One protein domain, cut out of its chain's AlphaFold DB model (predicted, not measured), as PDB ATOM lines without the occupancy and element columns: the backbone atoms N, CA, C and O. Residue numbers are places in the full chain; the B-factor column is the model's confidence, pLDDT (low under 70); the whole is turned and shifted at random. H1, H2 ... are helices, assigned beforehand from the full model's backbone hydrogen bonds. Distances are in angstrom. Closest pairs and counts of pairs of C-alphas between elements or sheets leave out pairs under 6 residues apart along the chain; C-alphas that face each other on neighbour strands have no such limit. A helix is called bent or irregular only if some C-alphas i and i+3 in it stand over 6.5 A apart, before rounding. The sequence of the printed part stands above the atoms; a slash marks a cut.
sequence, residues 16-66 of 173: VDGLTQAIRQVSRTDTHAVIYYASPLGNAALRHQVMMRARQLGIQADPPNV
ATOM      1  N   VAL A  16      27.305 -17.143 -61.445       94.25
ATOM      2  CA  VAL A  16      25.884 -17.416 -61.713       94.25
ATOM      3  C   VAL A  16      25.662 -18.882 -62.094       94.25
ATOM      4  O   VAL A  16      24.676 -19.488 -61.658       94.25
ATOM      5  N   ASP A  17      26.579 -19.466 -62.863       95.44
ATOM      6  CA  ASP A  17      26.478 -20.853 -63.313       95.44
ATOM      7  C   ASP A  17      26.654 -21.830 -62.146       95.44
ATOM      8  O   ASP A  17      25.812 -22.718 -61.962       95.44
ATOM      9  N   GLY A  18      27.664 -21.619 -61.296       95.88
ATOM     10  CA  GLY A  18      27.884 -22.426 -60.099       95.88
ATOM     11  C   GLY A  18      26.726 -22.332 -59.106       95.88
ATOM     12  O   GLY A  18      26.258 -23.358 -58.606       95.88
ATOM     13  N   LEU A  19      26.175 -21.133 -58.881       93.75
ATOM     14  CA  LEU A  19      24.975 -20.957 -58.050       93.75
ATOM     15  C   LEU A  19      23.768 -21.707 -58.625       93.75
ATOM     16  O   LEU A  19      23.051 -22.395 -57.893       93.75
ATOM     17  N   THR A  20      23.557 -21.620 -59.938       95.56
ATOM     18  CA  THR A  20      22.454 -22.310 -60.618       95.56
ATOM     19  C   THR A  20      22.602 -23.828 -60.505       95.56
ATOM     20  O   THR A  20      21.624 -24.532 -60.233       95.56
ATOM     21  N   GLN A  21      23.818 -24.349 -60.676       96.12
ATOM     22  CA  GLN A  21      24.117 -25.767 -60.504       96.12
ATOM     23  C   GLN A  21      23.884 -26.225 -59.059       96.12
ATOM     24  O   GLN A  21      23.228 -27.246 -58.852       96.12
ATOM     25  N   ALA A  22      24.359 -25.464 -58.068       92.38
ATOM     26  CA  ALA A  22      24.204 -25.791 -56.653       92.38
ATOM     27  C   ALA A  22      22.728 -25.857 -56.232       92.38
ATOM     28  O   ALA A  22      22.316 -26.812 -55.572       92.38
ATOM     29  N   ILE A  23      21.910 -24.893 -56.677       92.50
ATOM     30  CA  ILE A  23      20.462 -24.892 -56.423       92.50
ATOM     31  C   ILE A  23      19.824 -26.155 -57.009       92.50
ATOM     32  O   ILE A  23      19.139 -26.887 -56.294       92.50
ATOM     33  N   ARG A  24      20.093 -26.461 -58.288       93.62
ATOM     34  CA  ARG A  24      19.556 -27.665 -58.948       93.62
ATOM     35  C   ARG A  24      19.976 -28.949 -58.241       93.62
ATOM     36  O   ARG A  24      19.174 -29.875 -58.152       93.62
ATOM     37  N   GLN A  25      21.218 -29.022 -57.769       92.44
ATOM     38  CA  GLN A  25      21.727 -30.188 -57.057       92.44
ATOM     39  C   GLN A  25      20.979 -30.391 -55.738       92.44
ATOM     40  O   GLN A  25      20.409 -31.461 -55.537       92.44
ATOM     41  N   VAL A  26      20.905 -29.364 -54.886       90.00
ATOM     42  CA  VAL A  26      20.232 -29.452 -53.579       90.00
ATOM     43  C   VAL A  26      18.756 -29.818 -53.736       90.00
ATOM     44  O   VAL A  26      18.269 -30.690 -53.022       90.00
ATOM     45  N   SER A  27      18.062 -29.253 -54.732       90.62
ATOM     46  CA  SER A  27      16.665 -29.609 -55.016       90.62
ATOM     47  C   SER A  27      16.461 -31.091 -55.358       90.62
ATOM     48  O   SER A  27      15.364 -31.606 -55.147       90.62
ATOM     49  N   ARG A  28      17.490 -31.781 -55.872       90.38
ATOM     50  CA  ARG A  28      17.436 -33.204 -56.256       90.38
ATOM     51  C   ARG A  28      17.941 -34.146 -55.168       90.38
ATOM     52  O   ARG A  28      17.466 -35.272 -55.102       90.38
ATOM     53  N   THR A  29      18.929 -33.728 -54.379       88.62
ATOM     54  CA  THR A  29      19.620 -34.611 -53.425       88.62
ATOM     55  C   THR A  29      19.137 -34.461 -51.989       88.62
ATOM     56  O   THR A  29      19.298 -35.394 -51.213       88.62
ATOM     57  N   ASP A  30      18.568 -33.311 -51.624       83.69
ATOM     58  CA  ASP A  30      18.101 -33.036 -50.262       83.69
ATOM     59  C   ASP A  30      16.847 -32.149 -50.282       83.69
ATOM     60  O   ASP A  30      16.805 -31.030 -49.769       83.69
ATOM     61  N   THR A  31      15.790 -32.649 -50.926       84.94
ATOM     62  CA  THR A  31      14.502 -31.946 -51.020       84.94
ATOM     63  C   THR A  31      13.902 -31.663 -49.636       84.94
ATOM     64  O   THR A  31      13.218 -30.657 -49.454       84.94
ATOM     65  N   HIS A  32      14.188 -32.507 -48.638       85.38
ATOM     66  CA  HIS A  32      13.709 -32.299 -47.274       85.38
ATOM     67  C   HIS A  32      14.310 -31.027 -46.656       85.38
ATOM     68  O   HIS A  32      13.568 -30.211 -46.113       85.38
ATOM     69  N   ALA A  33      15.620 -30.795 -46.785       81.56
ATOM     70  CA  ALA A  33      16.238 -29.558 -46.299       81.56
ATOM     71  C   ALA A  33      15.735 -28.286 -47.009       81.56
ATOM     72  O   ALA A  33      15.898 -27.192 -46.472       81.56
ATOM     73  N   VAL A  34      15.134 -28.413 -48.198       83.75
ATOM     74  CA  VAL A  34      14.544 -27.286 -48.942       83.75
ATOM     75  C   VAL A  34      13.141 -26.935 -48.443       83.75
ATOM     76  O   VAL A  34      12.780 -25.762 -48.419       83.75
ATOM     77  N   ILE A  35      12.335 -27.937 -48.083       89.06
ATOM     78  CA  ILE A  35      10.902 -27.754 -47.797       89.06
ATOM     79  C   ILE A  35      10.632 -27.571 -46.302       89.06
ATOM     80  O   ILE A  35       9.728 -26.827 -45.921       89.06
ATOM     81  N   TYR A  36      11.389 -28.254 -45.449       88.25
ATOM     82  CA  TYR A  36      11.131 -28.272 -44.014       88.25
ATOM     83  C   TYR A  36      11.995 -27.263 -43.264       88.25
ATOM     84  O   TYR A  36      13.046 -26.824 -43.727       88.25
ATOM     85  N   TYR A  37      11.550 -26.913 -42.056       88.00
ATOM     86  CA  TYR A  37      12.326 -26.058 -41.169       88.00
ATOM     87  C   TYR A  37      13.694 -26.675 -40.864       88.00
ATOM     88  O   TYR A  37      13.807 -27.829 -40.451       88.00
ATOM     89  N   ALA A  38      14.735 -25.866 -41.042       86.25
ATOM     90  CA  ALA A  38      16.099 -26.218 -40.688       86.25
ATOM     91  C   ALA A  38      16.388 -25.945 -39.201       86.25
ATOM     92  O   ALA A  38      15.625 -25.280 -38.497       86.25
ATOM     93  N   SER A  39      17.542 -26.422 -38.729       91.31
ATOM     94  CA  SER A  39      18.070 -26.029 -37.421       91.31
ATOM     95  C   SER A  39      18.250 -24.504 -37.346       91.31
ATOM     96  O   SER A  39      18.810 -23.930 -38.286       91.31
ATOM     97  N   PRO A  40      17.906 -23.849 -36.219       91.62
ATOM     98  CA  PRO A  40      18.199 -22.430 -36.004       91.62
ATOM     99  C   PRO A  40      19.692 -22.089 -36.078       91.62
ATOM    100  O   PRO A  40      20.042 -20.944 -36.337       91.62
ATOM    101  N   LEU A  41      20.576 -23.076 -35.873       92.94
ATOM    102  CA  LEU A  41      22.026 -22.901 -36.006       92.94
ATOM    103  C   LEU A  41      22.484 -22.818 -37.472       92.94
ATOM    104  O   LEU A  41      23.616 -22.417 -37.749       92.94
ATOM    105  N   GLY A  42      21.621 -23.210 -38.409       92.25
ATOM    106  CA  GLY A  42      21.928 -23.355 -39.823       92.25
ATOM    107  C   GLY A  42      22.380 -24.757 -40.220       92.25
ATOM    108  O   GLY A  42      22.546 -25.662 -39.398       92.25
ATOM    109  N   ASN A  43      22.572 -24.933 -41.527       90.62
ATOM    110  CA  ASN A  43      22.952 -26.209 -42.126       90.62
ATOM    111  C   ASN A  43      24.300 -26.718 -41.576       90.62
ATOM    112  O   ASN A  43      25.300 -25.998 -41.579       90.62
ATOM    113  N   ALA A  44      24.337 -27.975 -41.123       90.94
ATOM    114  CA  ALA A  44      25.514 -28.558 -40.478       90.94
ATOM    115  C   ALA A  44      26.741 -28.656 -41.405       90.94
ATOM    116  O   ALA A  44      27.853 -28.351 -40.975       90.94
ATOM    117  N   ALA A  45      26.549 -29.022 -42.678       90.75
ATOM    118  CA  ALA A  45      27.637 -29.092 -43.650       90.75
ATOM    119  C   ALA A  45      28.229 -27.700 -43.926       90.75
ATOM    120  O   ALA A  45      29.451 -27.545 -43.949       90.75
ATOM    121  N   LEU A  46      27.383 -26.669 -44.045       92.12
ATOM    122  CA  LEU A  46      27.843 -25.286 -44.198       92.12
ATOM    123  C   LEU A  46      28.621 -24.803 -42.967       92.12
ATOM    124  O   LEU A  46      29.689 -24.214 -43.114       92.12
ATOM    125  N   ARG A  47      28.137 -25.093 -41.753       95.00
ATOM    126  CA  ARG A  47      28.856 -24.759 -40.510       95.00
ATOM    127  C   ARG A  47      30.244 -25.387 -40.482       95.00
ATOM    128  O   ARG A  47      31.206 -24.699 -40.158       95.00
ATOM    129  N   HIS A  48      30.370 -26.648 -40.896       93.94
ATOM    130  CA  HIS A  48      31.668 -27.311 -40.995       93.94
ATOM    131  C   HIS A  48      32.608 -26.616 -41.997       93.94
ATOM    132  O   HIS A  48      33.774 -26.387 -41.682       93.94
ATOM    133  N   GLN A  49      32.111 -26.201 -43.168       95.06
ATOM    134  CA  GLN A  49      32.918 -25.444 -44.138       95.06
ATOM    135  C   GLN A  49      33.376 -24.087 -43.584       95.06
ATOM    136  O   GLN A  49      34.541 -23.717 -43.732       95.06
ATOM    137  N   VAL A  50      32.493 -23.372 -42.880       95.44
ATOM    138  CA  VAL A  50      32.840 -22.115 -42.196       95.44
ATOM    139  C   VAL A  50      33.921 -22.350 -41.139       95.44
ATOM    140  O   VAL A  50      34.889 -21.596 -41.095       95.44
ATOM    141  N   MET A  51      33.820 -23.418 -40.340       95.44
ATOM    142  CA  MET A  51      34.856 -23.786 -39.364       95.44
ATOM    143  C   MET A  51      36.205 -24.050 -40.036       95.44
ATOM    144  O   MET A  51      37.232 -23.558 -39.573       95.44
ATOM    145  N   MET A  52      36.222 -24.804 -41.138       94.25
ATOM    146  CA  MET A  52      37.452 -25.084 -41.883       94.25
ATOM    147  C   MET A  52      38.081 -23.805 -42.440       94.25
ATOM    148  O   MET A  52      39.297 -23.632 -42.360       94.25
ATOM    149  N   ARG A  53      37.260 -22.872 -42.934       94.38
ATOM    150  CA  ARG A  53      37.732 -21.559 -43.388       94.38
ATOM    151  C   ARG A  53      38.261 -20.707 -42.234       94.38
ATOM    152  O   ARG A  53      39.313 -20.095 -42.374       94.38
ATOM    153  N   ALA A  54      37.581 -20.703 -41.091       94.31
ATOM    154  CA  ALA A  54      38.004 -19.983 -39.891       94.31
ATOM    155  C   ALA A  54      39.352 -20.499 -39.351       94.31
ATOM    156  O   ALA A  54      40.213 -19.700 -38.987       94.31
ATOM    157  N   ARG A  55      39.596 -21.818 -39.405       94.44
ATOM    158  CA  ARG A  55      40.886 -22.420 -39.016       94.44
ATOM    159  C   ARG A  55      42.060 -21.904 -39.847       94.44
ATOM    160  O   ARG A  55      43.143 -21.726 -39.302       94.44
ATOM    161  N   GLN A  56      41.852 -21.613 -41.134       94.50
ATOM    162  CA  GLN A  56      42.884 -21.008 -41.992       94.50
ATOM    163  C   GLN A  56      43.252 -19.581 -41.555       94.50
ATOM    164  O   GLN A  56      44.340 -19.110 -41.865       94.50
ATOM    165  N   LEU A  57      42.361 -18.910 -40.818       91.25
ATOM    166  CA  LEU A  57      42.586 -17.598 -40.205       91.25
ATOM    167  C   LEU A  57      43.100 -17.708 -38.757       91.25
ATOM    168  O   LEU A  57      43.164 -16.707 -38.052       91.25
ATOM    169  N   GLY A  58      43.432 -18.916 -38.286       92.94
ATOM    170  CA  GLY A  58      43.861 -19.165 -36.907       92.94
ATOM    171  C   GLY A  58      42.724 -19.173 -35.878       92.94
ATOM    172  O   GLY A  58      42.992 -19.269 -34.683       92.94
ATOM    173  N   ILE A  59      41.461 -19.105 -36.312       92.88
ATOM    174  CA  ILE A  59      40.298 -19.109 -35.421       92.88
ATOM    175  C   ILE A  59      39.875 -20.557 -35.164       92.88
ATOM    176  O   ILE A  59      39.389 -21.257 -36.057       92.88
ATOM    177  N   GLN A  60      40.053 -21.011 -33.925       92.00
ATOM    178  CA  GLN A  60      39.548 -22.304 -33.473       92.00
ATOM    179  C   GLN A  60      38.104 -22.147 -32.992       92.00
ATOM    180  O   GLN A  60      37.836 -21.454 -32.015       92.00
ATOM    181  N   ALA A  61      37.175 -22.797 -33.688       90.19
ATOM    182  CA  ALA A  61      35.775 -22.876 -33.299       90.19
ATOM    183  C   ALA A  61      35.336 -24.341 -33.272       90.19
ATOM    184  O   ALA A  61      35.674 -25.108 -34.180       90.19
ATOM    185  N   ASP A  62      34.571 -24.706 -32.248       87.88
ATOM    186  CA  ASP A  62      33.867 -25.982 -32.168       87.88
ATOM    187  C   ASP A  62      32.503 -25.873 -32.853       87.88
ATOM    188  O   ASP A  62      31.966 -24.763 -32.955       87.88
ATOM    189  N   PRO A  63      31.894 -26.993 -33.292       83.38
ATOM    190  CA  PRO A  63      30.613 -26.949 -33.983       83.38
ATOM    191  C   PRO A  63      29.560 -26.089 -33.269       83.38
ATOM    192  O   PRO A  63      29.018 -25.202 -33.927       83.38
ATOM    193  N   PRO A  64      29.304 -26.230 -31.947       88.38
ATOM    194  CA  PRO A  64      28.297 -25.429 -31.242       88.38
ATOM    195  C   PRO A  64      28.516 -23.910 -31.304       88.38
ATOM    196  O   PRO A  64      27.552 -23.166 -31.166       88.38
ATOM    197  N   ASN A  65      29.744 -23.458 -31.572       90.88
ATOM    198  CA  ASN A  65      30.126 -22.044 -31.571       90.88
ATOM    199  C   ASN A  65      29.954 -21.369 -32.941       90.88
ATOM    200  O   ASN A  65      30.302 -20.200 -33.099       90.88
ATOM    201  N   VAL A  66      29.436 -22.086 -33.945       94.94
ATOM    202  CA  VAL A  66      29.178 -21.542 -35.285       94.94
ATOM    203  C   VAL A  66      27.682 -21.468 -35.550       94.94
ATOM    204  O   VAL A  66      26.998 -22.492 -35.547       94.94
TER     205      VAL A  66
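AT A GLANCE: This is residues 16 to 66 of the 173 residues of the protein "Aminotran_1_2 domain-containing protein" of Monosporascus sp. CRB-9-2 (UniProt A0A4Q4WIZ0). What does one see first, going along the printed part? Two helices, H1 and H3, make the two sides of an open, loosely built arch; the short helix H2 turns beside the far end of H1, residues 36 to 43 cross the gap to H3, and residues 59 to 66 fold back toward the first half of H3. Residues 16 to 22 of H1 stick out at one end, and residues 53 to 58, of which 53 to 56 belong to H3, stick out at the other. What is it made of? The printed part has 51 residues with three named helices, in the order H1, H2, H3, and no named strand; its class is all helix, with 32 residues in the helices. How open is it? The whole is loose and flat, with a radius of gyration of the C-alphas of 13.4 A and spans of 35 by 26 by 14 A.

HOW THE PARTS SIT: How does the first helix stand to the second? H1, residues 16 to 29, and H2, residues 31 to 35, are close but not clearly touching, with 2 pairs of C-alphas within 8 A. Their closest C-alphas are those of Ser 27 and Val 34, 6.8 A apart, and their centres are 13.3 A apart. Does the last helix touch either of them? H3, residues 44 to 56, touches no helix: H1 and H3 are apart, and H2 and H3 are apart. What do the backbone N and O atoms show? In H1, H2 and H3 every pair of O i and N i+4 is within hydrogen-bond range.

IN THESE COORDINATES: Where does H1 run? It begins at C-alpha 16 at (25.884, -17.416, -61.713) and ends at C-alpha 29 at (19.620, -34.611, -53.425), 20.1 A from first to last C-alpha. Where are the other two helices? H2 runs from Thr 31 to Ile 35. H3 begins at Ala 44 and ends at C-alpha 56 at (42.884, -21.008, -41.992), 19.0 A from first to last C-alpha. Is any helix bent? None of the three is bent or irregular.

THE WHOLE: How far does it reach? The two C-alphas farthest apart are those of Ile 35 and Gly 58, at 35.8 A, and the first and last printed C-alphas, of Val 16 and Val 66, are 27.0 A apart. Are there cuts or long links? The printed part has no cut; the link from H1 to H2, 1 residue, is tight, and that from H2 to H3, 8 residues, is short. How confident is the model? The mean pLDDT of the printed part is 91.3, and no printed residue is under 70.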